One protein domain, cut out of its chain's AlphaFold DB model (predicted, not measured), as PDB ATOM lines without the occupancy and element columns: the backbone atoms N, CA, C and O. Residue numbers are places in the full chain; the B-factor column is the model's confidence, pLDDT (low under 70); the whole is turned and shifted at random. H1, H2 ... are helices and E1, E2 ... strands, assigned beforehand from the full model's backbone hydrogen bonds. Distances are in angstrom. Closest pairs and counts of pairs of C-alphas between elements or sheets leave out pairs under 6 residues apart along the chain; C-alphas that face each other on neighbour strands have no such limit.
ATOM      1  N   ILE A   3       4.119  52.556 -46.270       97.00
ATOM      2  CA  ILE A   3       5.537  52.344 -45.961       97.00
ATOM      3  C   ILE A   3       6.164  53.723 -45.741       97.00
ATOM      4  O   ILE A   3       5.940  54.630 -46.541       97.00
ATOM      5  N   LEU A   4       6.862  53.893 -44.624       97.56
ATOM      6  CA  LEU A   4       7.543  55.132 -44.247       97.56
ATOM      7  C   LEU A   4       9.039  55.075 -44.547       97.56
ATOM      8  O   LEU A   4       9.622  56.112 -44.830       97.56
ATOM      9  N   GLU A   5       9.631  53.886 -44.454       97.50
ATOM     10  CA  GLU A   5      11.047  53.630 -44.717       97.50
ATOM     11  C   GLU A   5      11.241  52.162 -45.106       97.50
ATOM     12  O   GLU A   5      10.494  51.295 -44.633       97.50
ATOM     13  N   HIS A   6      12.226  51.884 -45.962       95.94
ATOM     14  CA  HIS A   6      12.526  50.543 -46.473       95.94
ATOM     15  C   HIS A   6      14.027  50.393 -46.712       95.94
ATOM     16  O   HIS A   6      14.610  51.127 -47.508       95.94
ATOM     17  N   HIS A   7      14.622  49.339 -46.152       95.94
ATOM     18  CA  HIS A   7      15.990  48.922 -46.455       95.94
ATOM     19  C   HIS A   7      16.068  47.414 -46.678       95.94
ATOM     20  O   HIS A   7      15.486  46.640 -45.924       95.94
ATOM     21  N   THR A   8      16.814  46.982 -47.690       94.69
ATOM     22  CA  THR A   8      17.065  45.560 -47.944       94.69
ATOM     23  C   THR A   8      18.518  45.250 -47.615       94.69
ATOM     24  O   THR A   8      19.419  45.906 -48.133       94.69
ATOM     25  N   ASP A   9      18.737  44.268 -46.740       92.50
ATOM     26  CA  ASP A   9      20.067  43.747 -46.437       92.50
ATOM     27  C   ASP A   9      20.634  43.059 -47.691       92.50
ATOM     28  O   ASP A   9      20.042  42.085 -48.167       92.50
ATOM     29  N   PRO A  10      21.771  43.530 -48.239       88.81
ATOM     30  CA  PRO A  10      22.348  42.964 -49.453       88.81
ATOM     31  C   PRO A  10      22.903  41.544 -49.262       88.81
ATOM     32  O   PRO A  10      23.128  40.856 -50.254       88.81
ATOM     33  N   VAL A  11      23.145  41.105 -48.022       89.50
ATOM     34  CA  VAL A  11      23.702  39.781 -47.717       89.50
ATOM     35  C   VAL A  11      22.590  38.747 -47.569       89.50
ATOM     36  O   VAL A  11      22.626  37.710 -48.227       89.50
ATOM     37  N   SER A  12      21.601  39.010 -46.710       89.38
ATOM     38  CA  SER A  12      20.513  38.053 -46.454       89.38
ATOM     39  C   SER A  12      19.313  38.198 -47.394       89.38
ATOM     40  O   SER A  12      18.476  37.300 -47.451       89.38
ATOM     41  N   GLY A  13      19.189  39.322 -48.106       90.75
ATOM     42  CA  GLY A  13      18.007  39.656 -48.904       90.75
ATOM     43  C   GLY A  13      16.777  40.034 -48.070       90.75
ATOM     44  O   GLY A  13      15.734  40.372 -48.633       90.75
ATOM     45  N   HIS A  14      16.872  40.010 -46.736       94.62
ATOM     46  CA  HIS A  14      15.785  40.429 -45.861       94.62
ATOM     47  C   HIS A  14      15.522  41.928 -45.997       94.62
ATOM     48  O   HIS A  14      16.438  42.745 -46.053       94.62
ATOM     49  N   THR A  15      14.248  42.298 -45.993       96.19
ATOM     50  CA  THR A  15      13.819  43.693 -45.994       96.19
ATOM     51  C   THR A  15      13.407  44.117 -44.595       96.19
ATOM     52  O   THR A  15      12.582  43.465 -43.966       96.19
ATOM     53  N   TYR A  16      13.945  45.233 -44.124       97.25
ATOM     54  CA  TYR A  16      13.544  45.906 -42.901       97.25
ATOM     55  C   TYR A  16      12.764  47.160 -43.275       97.25
ATOM     56  O   TYR A  16      13.235  47.974 -44.069       97.25
ATOM     57  N   ALA A  17      11.556  47.305 -42.743       97.81
ATOM     58  CA  ALA A  17      10.675  48.401 -43.121       97.81
ATOM     59  C   ALA A  17       9.961  48.996 -41.915       97.81
ATOM     60  O   ALA A  17       9.563  48.284 -40.989       97.81
ATOM     61  N   VAL A  18       9.748  50.307 -41.976       98.38
ATOM     62  CA  VAL A  18       8.871  51.025 -41.057       98.38
ATOM     63  C   VAL A  18       7.551  51.254 -41.766       98.38
ATOM     64  O   VAL A  18       7.501  51.869 -42.831       98.38
ATOM     65  N   ILE A  19       6.464  50.763 -41.185       97.94
ATOM     66  CA  ILE A  19       5.127  50.877 -41.764       97.94
ATOM     67  C   ILE A  19       4.165  51.538 -40.790       97.94
ATOM     68  O   ILE A  19       4.332  51.455 -39.576       97.94
ATOM     69  N   VAL A  20       3.108  52.134 -41.333       97.44
ATOM     70  CA  VAL A  20       1.981  52.652 -40.560       97.44
ATOM     71  C   VAL A  20       0.656  52.156 -41.130       97.44
ATOM     72  O   VAL A  20       0.457  52.075 -42.349       97.44
ATOM     73  N   ASN A  21      -0.259  51.793 -40.233       95.00
ATOM     74  CA  ASN A  21      -1.607  51.345 -40.564       95.00
ATOM     75  C   ASN A  21      -2.625  51.959 -39.601       95.00
ATOM     76  O   ASN A  21      -2.328  52.015 -38.411       95.00
ATOM     77  N   PRO A  22      -3.827  52.335 -40.061       94.50
ATOM     78  CA  PRO A  22      -4.928  52.579 -39.141       94.50
ATOM     79  C   PRO A  22      -5.281  51.288 -38.389       94.50
ATOM     80  O   PRO A  22      -5.187  50.187 -38.945       94.50
ATOM     81  N   VAL A  23      -5.671  51.426 -37.126       93.12
ATOM     82  CA  VAL A  23      -6.159  50.331 -36.284       93.12
ATOM     83  C   VAL A  23      -7.683  50.338 -36.326       93.12
ATOM     84  O   VAL A  23      -8.314  51.334 -35.975       93.12
ATOM     85  N   ALA A  24      -8.268  49.230 -36.778       88.12
ATOM     86  CA  ALA A  24      -9.715  49.042 -36.739       88.12
ATOM     87  C   ALA A  24     -10.214  48.932 -35.288       88.12
ATOM     88  O   ALA A  24      -9.449  48.578 -34.392       88.12
ATOM     89  N   ASP A  25     -11.498  49.221 -35.076       87.69
ATOM     90  CA  ASP A  25     -12.205  48.972 -33.811       87.69
ATOM     91  C   ASP A  25     -11.630  49.710 -32.585       87.69
ATOM     92  O   ASP A  25     -11.737  49.253 -31.448       87.69
ATOM     93  N   THR A  26     -11.030  50.883 -32.805       89.44
ATOM     94  CA  THR A  26     -10.567  51.778 -31.737       89.44
ATOM     95  C   THR A  26     -11.580  52.895 -31.487       89.44
ATOM     96  O   THR A  26     -12.221  53.386 -32.413       89.44
ATOM     97  N   ALA A  27     -11.739  53.306 -30.223       92.56
ATOM     98  CA  ALA A  27     -12.676  54.372 -29.845       92.56
ATOM     99  C   ALA A  27     -12.305  55.740 -30.450       92.56
ATOM    100  O   ALA A  27     -13.174  56.582 -30.658       92.56
ATOM    101  N   LEU A  28     -11.017  55.951 -30.731       95.06
ATOM    102  CA  LEU A  28     -10.473  57.137 -31.384       95.06
ATOM    103  C   LEU A  28      -9.600  56.708 -32.569       95.06
ATOM    104  O   LEU A  28      -8.925  55.680 -32.453       95.06
ATOM    105  N   PRO A  29      -9.538  57.492 -33.663       96.44
ATOM    106  CA  PRO A  29      -8.666  57.206 -34.798       96.44
ATOM    107  C   PRO A  29      -7.222  56.966 -34.347       96.44
ATOM    108  O   PRO A  29      -6.556  57.861 -33.823       96.44
ATOM    109  N   THR A  30      -6.752  55.734 -34.523       97.50
ATOM    110  CA  THR A  30      -5.448  55.279 -34.032       97.50
ATOM    111  C   THR A  30      -4.612  54.748 -35.187       97.50
ATOM    112  O   THR A  30      -5.081  53.973 -36.021       97.50
ATOM    113  N   LEU A  31      -3.345  55.147 -35.221       97.62
ATOM    114  CA  LEU A  31      -2.324  54.669 -36.139       97.62
ATOM    115  C   LEU A  31      -1.369  53.730 -35.401       97.62
ATOM    116  O   LEU A  31      -0.824  54.086 -34.359       97.62
ATOM    117  N   ARG A  32      -1.110  52.558 -35.983       97.50
ATOM    118  CA  ARG A  32      -0.073  51.626 -35.538       97.50
ATOM    119  C   ARG A  32       1.149  51.727 -36.421       97.50
ATOM    120  O   ARG A  32       1.081  51.399 -37.612       97.50
ATOM    121  N   TYR A  33       2.260  52.108 -35.814       98.25
ATOM    122  CA  TYR A  33       3.579  52.131 -36.426       98.25
ATOM    123  C   TYR A  33       4.313  50.844 -36.071       98.25
ATOM    124  O   TYR A  33       4.229  50.385 -34.932       98.25
ATOM    125  N   ARG A  34       5.011  50.241 -37.033       98.12
ATOM    126  CA  ARG A  34       5.739  48.981 -36.820       98.12
ATOM    127  C   ARG A  34       7.073  49.000 -37.536       98.12
ATOM    128  O   ARG A  34       7.123  49.395 -38.699       98.12
ATOM    129  N   LEU A  35       8.098  48.502 -36.859       98.38
ATOM    130  CA  LEU A  35       9.336  48.036 -37.461       98.38
ATOM    131  C   LEU A  35       9.187  46.545 -37.763       98.38
ATOM    132  O   LEU A  35       8.934  45.741 -36.860       98.38
ATOM    133  N   ILE A  36       9.338  46.171 -39.028       97.81
ATOM    134  CA  ILE A  36       9.205  44.786 -39.475       97.81
ATOM    135  C   ILE A  36      10.464  44.294 -40.180       97.81
ATOM    136  O   ILE A  36      11.182  45.080 -40.793       97.81
ATOM    137  N   ARG A  37      10.671  42.976 -40.155       96.94
ATOM    138  CA  ARG A  37      11.538  42.247 -41.083       96.94
ATOM    139  C   ARG A  37      10.680  41.357 -41.975       96.94
ATOM    140  O   ARG A  37       9.965  40.500 -41.466       96.94
ATOM    141  N   ALA A  38      10.816  41.491 -43.284       96.75
ATOM    142  CA  ALA A  38      10.239  40.614 -44.287       96.75
ATOM    143  C   ALA A  38      11.326  39.768 -44.963       96.75
ATOM    144  O   ALA A  38      12.362  40.287 -45.372       96.75
ATOM    145  N   ILE A  39      11.087  38.462 -45.083       94.62
ATOM    146  CA  ILE A  39      12.004  37.537 -45.769       94.62
ATOM    147  C   ILE A  39      11.779  37.555 -47.290       94.62
ATOM    148  O   ILE A  39      12.725  37.417 -48.057       94.62
ATOM    149  N   SER A  40      10.531  37.738 -47.731       91.25
ATOM    150  CA  SER A  40      10.161  37.759 -49.151       91.25
ATOM    151  C   SER A  40      10.363  39.151 -49.766       91.25
ATOM    152  O   SER A  40       9.922  40.136 -49.171       91.25
ATOM    153  N   PRO A  41      10.930  39.275 -50.982       86.06
ATOM    154  CA  PRO A  41      10.973  40.548 -51.706       86.06
ATOM    155  C   PRO A  41       9.577  41.031 -52.141       86.06
ATOM    156  O   PRO A  41       9.373  42.226 -52.333       86.06
ATOM    157  N   ASN A  42       8.591  40.128 -52.232       91.19
ATOM    158  CA  ASN A  42       7.210  40.440 -52.618       91.19
ATOM    159  C   ASN A  42       6.276  40.634 -51.412       91.19
ATOM    160  O   ASN A  42       5.053  40.655 -51.569       91.19
ATOM    161  N   TRP A  43       6.830  40.806 -50.208       93.19
ATOM    162  CA  TRP A  43       6.070  40.856 -48.957       93.19
ATOM    163  C   TRP A  43       4.911  41.860 -48.970       93.19
ATOM    164  O   TRP A  43       3.876  41.606 -48.366       93.19
ATOM    165  N   VAL A  44       5.032  42.986 -49.682       92.81
ATOM    166  CA  VAL A  44       3.951  43.981 -49.788       92.81
ATOM    167  C   VAL A  44       2.702  43.375 -50.440       92.81
ATOM    168  O   VAL A  44       1.585  43.600 -49.972       92.81
ATOM    169  N   GLN A  45       2.878  42.587 -51.505       92.19
ATOM    170  CA  GLN A  45       1.777  41.900 -52.190       92.19
ATOM    171  C   GLN A  45       1.170  40.815 -51.295       92.19
ATOM    172  O   GLN A  45      -0.054  40.687 -51.216       92.19
ATOM    173  N   GLU A  46       2.016  40.077 -50.575       91.69
ATOM    174  CA  GLU A  46       1.592  39.045 -49.625       91.69
ATOM    175  C   GLU A  46       0.764  39.655 -48.481       91.69
ATOM    176  O   GLU A  46      -0.353  39.203 -48.229       91.69
ATOM    177  N   VAL A  47       1.223  40.760 -47.879       91.31
ATOM    178  CA  VAL A  47       0.480  41.508 -46.846       91.31
ATOM    179  C   VAL A  47      -0.878  41.964 -47.345       91.31
ATOM    180  O   VAL A  47      -1.873  41.832 -46.629       91.31
ATOM    181  N   ASN A  48      -0.932  42.515 -48.556       87.69
ATOM    182  CA  ASN A  48      -2.184  42.983 -49.142       87.69
ATOM    183  C   ASN A  48      -3.160  41.825 -49.386       87.69
ATOM    184  O   ASN A  48      -4.362  41.985 -49.173       87.69
ATOM    185  N   THR A  49      -2.646  40.653 -49.765       86.94
ATOM    186  CA  THR A  49      -3.442  39.437 -49.987       86.94
ATOM    187  C   THR A  49      -3.986  38.881 -48.673       86.94
ATOM    188  O   THR A  49      -5.185  38.641 -48.547       86.94
ATOM    189  N   THR A  50      -3.136  38.743 -47.654       83.00
ATOM    190  CA  THR A  50      -3.526  38.289 -46.308       83.00
ATOM    191  C   THR A  50      -4.347  39.340 -45.549       83.00
ATOM    192  O   THR A  50      -4.983  39.029 -44.541       83.00
ATOM    193  N   ARG A  51      -4.340  40.597 -46.016       83.31
ATOM    194  CA  ARG A  51      -4.951  41.770 -45.369       83.31
ATOM    195  C   ARG A  51      -4.501  41.972 -43.918       83.31
ATOM    196  O   ARG A  51      -5.217  42.562 -43.112       83.31
ATOM    197  N   SER A  52      -3.321  41.469 -43.559       87.69
ATOM    198  CA  SER A  52      -2.788  41.562 -42.201       87.69
ATOM    199  C   SER A  52      -1.290  41.296 -42.181       87.69
ATOM    200  O   SER A  52      -0.844  40.185 -42.458       87.69
ATOM    201  N   VAL A  53      -0.515  42.306 -41.783       91.00
ATOM    202  CA  VAL A  53       0.946  42.197 -41.628       91.00
ATOM    203  C   VAL A  53       1.303  41.105 -40.621       91.00
ATOM    204  O   VAL A  53       2.117  40.246 -40.922       91.00
ATOM    205  N   SER A  54       0.645  41.091 -39.458       91.12
ATOM    206  CA  SER A  54       0.939  40.149 -38.368       91.12
ATOM    207  C   SER A  54       0.602  38.693 -38.706       91.12
ATOM    208  O   SER A  54       1.052  37.793 -38.009       91.12
ATOM    209  N   ARG A  55      -0.213  38.451 -39.742       92.50
ATOM    210  CA  ARG A  55      -0.566  37.101 -40.217       92.50
ATOM    211  C   ARG A  55       0.171  36.704 -41.497       92.50
ATOM    212  O   ARG A  55      -0.042  35.601 -41.989       92.50
ATOM    213  N   THR A  56       0.988  37.591 -42.061       93.88
ATOM    214  CA  THR A  56       1.725  37.303 -43.294       93.88
ATOM    215  C   THR A  56       2.947  36.457 -42.958       93.88
ATOM    216  O   THR A  56       3.769  36.845 -42.129       93.88
ATOM    217  N   SER A  57       3.061  35.284 -43.585       92.25
ATOM    218  CA  SER A  57       4.214  34.401 -43.390       92.25
ATOM    219  C   SER A  57       5.514  35.107 -43.776       92.25
ATOM    220  O   SER A  57       5.544  35.910 -44.703       92.25
ATOM    221  N   GLY A  58       6.600  34.834 -43.054       92.94
ATOM    222  CA  GLY A  58       7.898  35.453 -43.329       92.94
ATOM    223  C   GLY A  58       8.014  36.926 -42.920       92.94
ATOM    224  O   GLY A  58       9.069  37.518 -43.155       92.94
ATOM    225  N   ILE A  59       6.992  37.504 -42.276       96.12
ATOM    226  CA  ILE A  59       7.077  38.811 -41.619       96.12
ATOM    227  C   ILE A  59       7.239  38.632 -40.111       96.12
ATOM    228  O   ILE A  59       6.428  37.988 -39.452       96.12
ATOM    229  N   ALA A  60       8.280  39.249 -39.562       96.44
ATOM    230  CA  ALA A  60       8.468  39.425 -38.129       96.44
ATOM    231  C   ALA A  60       8.245  40.898 -37.770       96.44
ATOM    232  O   ALA A  60       8.759  41.782 -38.452       96.44
ATOM    233  N   ILE A  61       7.501  41.162 -36.697       97.25
ATOM    234  CA  ILE A  61       7.355  42.503 -36.121       97.25
ATOM    235  C   ILE A  61       8.344  42.589 -34.965       97.25
ATOM    236  O   ILE A  61       8.261  41.794 -34.032       97.25
ATOM    237  N   TYR A  62       9.306  43.501 -35.056       96.06
ATOM    238  CA  TYR A  62      10.326  43.676 -34.019       96.06
ATOM    239  C   TYR A  62       9.843  44.619 -32.936       96.06
ATOM    240  O   TYR A  62      10.024  44.360 -31.751       96.06
ATOM    241  N   GLU A  63       9.201  45.699 -33.362       97.25
ATOM    242  CA  GLU A  63       8.682  46.699 -32.455       97.25
ATOM    243  C   GLU A  63       7.446  47.356 -33.056       97.25
ATOM    244  O   GLU A  63       7.343  47.533 -34.273       97.25
ATOM    245  N   GLU A  64       6.492  47.711 -32.202       97.50
ATOM    246  CA  GLU A  64       5.306  48.454 -32.600       97.50
ATOM    247  C   GLU A  64       4.843  49.410 -31.505       97.50
ATOM    248  O   GLU A  64       5.078  49.186 -30.318       97.50
ATOM    249  N   PHE A  65       4.185  50.491 -31.915       97.31
ATOM    250  CA  PHE A  65       3.468  51.370 -31.002       97.31
ATOM    251  C   PHE A  65       2.226  51.956 -31.673       97.31
ATOM    252  O   PHE A  65       2.179  52.136 -32.895       97.31
ATOM    253  N   ASP A  66       1.250  52.293 -30.835       96.88
ATOM    254  CA  ASP A  66       0.019  52.960 -31.236       96.88
ATOM    255  C   ASP A  66       0.076  54.449 -30.883       96.88
ATOM    256  O   ASP A  66       0.614  54.862 -29.850       96.88
ATOM    257  N   CYS A  67      -0.474  55.265 -31.771       96.19
ATOM    258  CA  CYS A  67      -0.549  56.712 -31.651       96.19
ATOM    259  C   CYS A  67      -1.921  57.174 -32.125       96.19
ATOM    260  O   CYS A  67      -2.380  56.743 -33.183       96.19
ATOM    261  N   LEU A  68      -2.561  58.080 -31.388       97.25
ATOM    262  CA  LEU A  68      -3.753  58.759 -31.894       97.25
ATOM    263  C   LEU A  68      -3.393  59.542 -33.158       97.25
ATOM    264  O   LEU A  68      -2.333  60.163 -33.226       97.25
ATOM    265  N   GLU A  69      -4.257  59.512 -34.168       96.31
ATOM    266  CA  GLU A  69      -3.979  60.137 -35.464       96.31
ATOM    267  C   GLU A  69      -3.724  61.647 -35.338       96.31
ATOM    268  O   GLU A  69      -2.835  62.179 -36.000       96.31
ATOM    269  N   GLU A  70      -4.432  62.321 -34.430       96.56
ATOM    270  CA  GLU A  70      -4.229  63.741 -34.117       96.56
ATOM    271  C   GLU A  70      -2.850  64.050 -33.512       96.56
ATOM    272  O   GLU A  70      -2.373  65.179 -33.604       96.56
ATOM    273  N   TRP A  71      -2.178  63.060 -32.919       96.88
ATOM    274  CA  TRP A  71      -0.862  63.220 -32.294       96.88
ATOM    275  C   TRP A  71       0.279  62.714 -33.174       96.88
ATOM    276  O   TRP A  71       1.426  62.711 -32.730       96.88
ATOM    277  N   LYS A  72       0.010  62.325 -34.427       95.19
ATOM    278  CA  LYS A  72       1.036  61.803 -35.347       95.19
ATOM    279  C   LYS A  72       2.235  62.748 -35.523       95.19
ATOM    280  O   LYS A  72       3.348  62.276 -35.736       95.19
ATOM    281  N   ASP A  73       2.000  64.055 -35.395       96.75
ATOM    282  CA  ASP A  73       3.002  65.114 -35.552       96.75
ATOM    283  C   ASP A  73       3.553  65.614 -34.202       96.75
ATOM    284  O   ASP A  73       4.417  66.491 -34.154       96.75
ATOM    285  N   HIS A  74       3.088  65.060 -33.076       97.75
ATOM    286  CA  HIS A  74       3.613  65.418 -31.763       97.75
ATOM    287  C   HIS A  74       5.083  64.956 -31.645       97.75
ATOM    288  O   HIS A  74       5.384  63.801 -31.972       97.75
ATOM    289  N   PRO A  75       6.004  65.787 -31.106       97.94
ATOM    290  CA  PRO A  75       7.450  65.532 -31.154       97.94
ATOM    291  C   PRO A  75       7.883  64.157 -30.638       97.94
ATOM    292  O   PRO A  75       8.788  63.534 -31.186       97.94
ATOM    293  N   ARG A  76       7.205  63.652 -29.600       96.25
ATOM    294  CA  ARG A  76       7.437  62.305 -29.055       96.25
ATOM    295  C   ARG A  76       7.263  61.205 -30.108       96.25
ATOM    296  O   ARG A  76       8.088  60.301 -30.164       96.25
ATOM    297  N   TYR A  77       6.187  61.252 -30.892       96.81
ATOM    298  CA  TYR A  77       5.885  60.208 -31.869       96.81
ATOM    299  C   TYR A  77       6.727  60.367 -33.126       96.81
ATOM    300  O   TYR A  77       7.229  59.366 -33.620       96.81
ATOM    301  N   VAL A  78       6.974  61.602 -33.575       97.94
ATOM    302  CA  VAL A  78       7.918  61.881 -34.670       97.94
ATOM    303  C   VAL A  78       9.288  61.288 -34.353       97.94
ATOM    304  O   VAL A  78       9.780  60.448 -35.102       97.94
ATOM    305  N   ARG A  79       9.841  61.614 -33.176       98.12
ATOM    306  CA  ARG A  79      11.111  61.050 -32.708       98.12
ATOM    307  C   ARG A  79      11.078  59.526 -32.682       98.12
ATOM    308  O   ARG A  79      12.032  58.885 -33.101       98.12
ATOM    309  N   ARG A  80       9.979  58.935 -32.208       98.00
ATOM    310  CA  ARG A  80       9.854  57.479 -32.128       98.00
ATOM    311  C   ARG A  80       9.813  56.806 -33.502       98.00
ATOM    312  O   ARG A  80      10.359  55.720 -33.667       98.00
ATOM    313  N   VAL A  81       9.176  57.438 -34.487       98.12
ATOM    314  CA  VAL A  81       9.204  56.973 -35.878       98.12
ATOM    315  C   VAL A  81      10.615  57.070 -36.442       98.12
ATOM    316  O   VAL A  81      11.046  56.143 -37.117       98.12
ATOM    317  N   ASP A  82      11.341  58.149 -36.165       98.38
ATOM    318  CA  ASP A  82      12.712  58.301 -36.649       98.38
ATOM    319  C   ASP A  82      13.660  57.273 -36.008       98.38
ATOM    320  O   ASP A  82      14.438  56.654 -36.728       98.38
ATOM    321  N   GLU A  83      13.495  56.958 -34.719       98.31
ATOM    322  CA  GLU A  83      14.192  55.839 -34.062       98.31
ATOM    323  C   GLU A  83      13.926  54.498 -34.779       98.31
ATOM    324  O   GLU A  83      14.848  53.711 -34.985       98.31
ATOM    325  N   PHE A  84      12.690  54.240 -35.232       98.38
ATOM    326  CA  PHE A  84      12.384  53.044 -36.032       98.38
ATOM    327  C   PHE A  84      13.100  53.043 -37.387       98.38
ATOM    328  O   PHE A  84      13.520  51.980 -37.846       98.38
ATOM    329  N   LYS A  85      13.222  54.201 -38.047       98.44
ATOM    330  CA  LYS A  85      13.910  54.310 -39.344       98.44
ATOM    331  C   LYS A  85      15.408  54.074 -39.193       98.44
ATOM    332  O   LYS A  85      15.981  53.287 -39.944       98.44
ATOM    333  N   GLU A  86      16.023  54.706 -38.195       98.00
ATOM    334  CA  GLU A  86      17.436  54.504 -37.862       98.00
ATOM    335  C   GLU A  86      17.722  53.032 -37.551       98.00
ATOM    336  O   GLU A  86      18.694  52.459 -38.049       98.00
ATOM    337  N   GLU A  87      16.840  52.391 -36.785       97.50
ATOM    338  CA  GLU A  87      16.958  50.979 -36.444       97.50
ATOM    339  C   GLU A  87      16.776  50.067 -37.668       97.50
ATOM    340  O   GLU A  87      17.559  49.134 -37.854       97.50
ATOM    341  N   ALA A  88      15.810  50.348 -38.552       97.19
ATOM    342  CA  ALA A  88      15.641  49.610 -39.806       97.19
ATOM    343  C   ALA A  88      16.916  49.659 -40.663       97.19
ATOM    344  O   ALA A  88      17.372  48.627 -41.165       97.19
ATOM    345  N   TYR A  89      17.522  50.843 -40.787       96.25
ATOM    346  CA  TYR A  89      18.782  51.026 -41.503       96.25
ATOM    347  C   TYR A  89      19.935  50.269 -40.834       96.25
ATOM    348  O   TYR A  89      20.716  49.580 -41.500       96.25
ATOM    349  N   ARG A  90      20.036  50.348 -39.502       95.75
ATOM    350  CA  ARG A  90      21.062  49.637 -38.731       95.75
ATOM    351  C   ARG A  90      20.956  48.127 -38.927       95.75
ATOM    352  O   ARG A  90      21.976  47.477 -39.132       95.75
ATOM    353  N   LEU A  91      19.746  47.575 -38.887       94.56
ATOM    354  CA  LEU A  91      19.500  46.146 -39.080       94.56
ATOM    355  C   LEU A  91      19.860  45.690 -40.496       94.56
ATOM    356  O   LEU A  91      20.508  44.657 -40.645       94.56
ATOM    357  N   ALA A  92      19.517  46.480 -41.515       93.25
ATOM    358  CA  ALA A  92      19.850  46.170 -42.904       93.25
ATOM    359  C   ALA A  92      21.359  46.248 -43.206       93.25
ATOM    360  O   ALA A  92      21.840  45.593 -44.125       93.25
ATOM    361  N   THR A  93      22.118  47.038 -42.441       91.81
ATOM    362  CA  THR A  93      23.564  47.238 -42.647       91.81
ATOM    363  C   THR A  93      24.448  46.489 -41.649       91.81
ATOM    364  O   THR A  93      25.670  46.506 -41.791       91.81
ATOM    365  N   ALA A  94      23.868  45.798 -40.661       82.19
ATOM    366  CA  ALA A  94      24.601  45.166 -39.559       82.19
ATOM    367  C   ALA A  94      25.627  44.109 -40.006       82.19
ATOM    368  O   ALA A  94      26.600  43.867 -39.293       82.19
TER     369      ALA A  94
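This is residues 3 to 94 of the 101 residues of an uncharacterized protein of Lysobacter maris (UniProt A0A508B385). A twisted antiparallel sheet of four strands has one long helix, H2, lying lengthwise over one face, in two layers, a helix layer on a sheet layer. The short helix H1, between E3 and E4 in the chain, only grazes the sheet. The printed part has 92 residues, in the order E1 E2 E3 H1 E4 H2, and its class is mixed, helices and strands. It is compact, with a radius of gyration of the C-alphas of 13.4 A, and its flat outline spans 41 by 29 by 15 A.

E1, residues 3 to 8, and E2, residues 15 to 22, form a hairpin, with N 7 and O 16 2.9 A apart. E2 and E3, residues 30 to 38, form a second hairpin, with N 19 and O 34 at 2.9 A. These three strands are a meander, each the antiparallel neighbour of the one before. H1, residues 43 to 50, grazes the sheet with residues 43 to 47. E4, residues 59 to 68, is antiparallel to E3, with N 35 and O 63 at 2.9 A; the sheet's order is E1 E2 E3 E4. E3 bends by 54 degrees at residue 35 and E4 by 73 degrees at residue 62. H2, residues 75 to 93, lies over E2 and E3 at a height over the sheet of 8.4 A and runs along the strands, at 2 degrees to E2 on the local plane. Its closest C-alphas to E2 are those of Ala 88 and Tyr 16, 5.3 A apart. H1 and H2 are apart. In both helices every O i to N i+4 pair is within hydrogen-bond range.

E1 begins at C-alpha 3, (5.537, 52.344, -45.961). E2 is 21.8 A long, E3 23.8 A and E4 24.7 A. H2 is 27.0 A long and ends at C-alpha 93, (23.564, 47.238, -42.647).

The C-alphas of Val 11 and Ala 27 are the two farthest apart, at 43.1 A. The printed part has no cut and no long link. Its mean pLDDT is 94.5, and no printed residue is under 70.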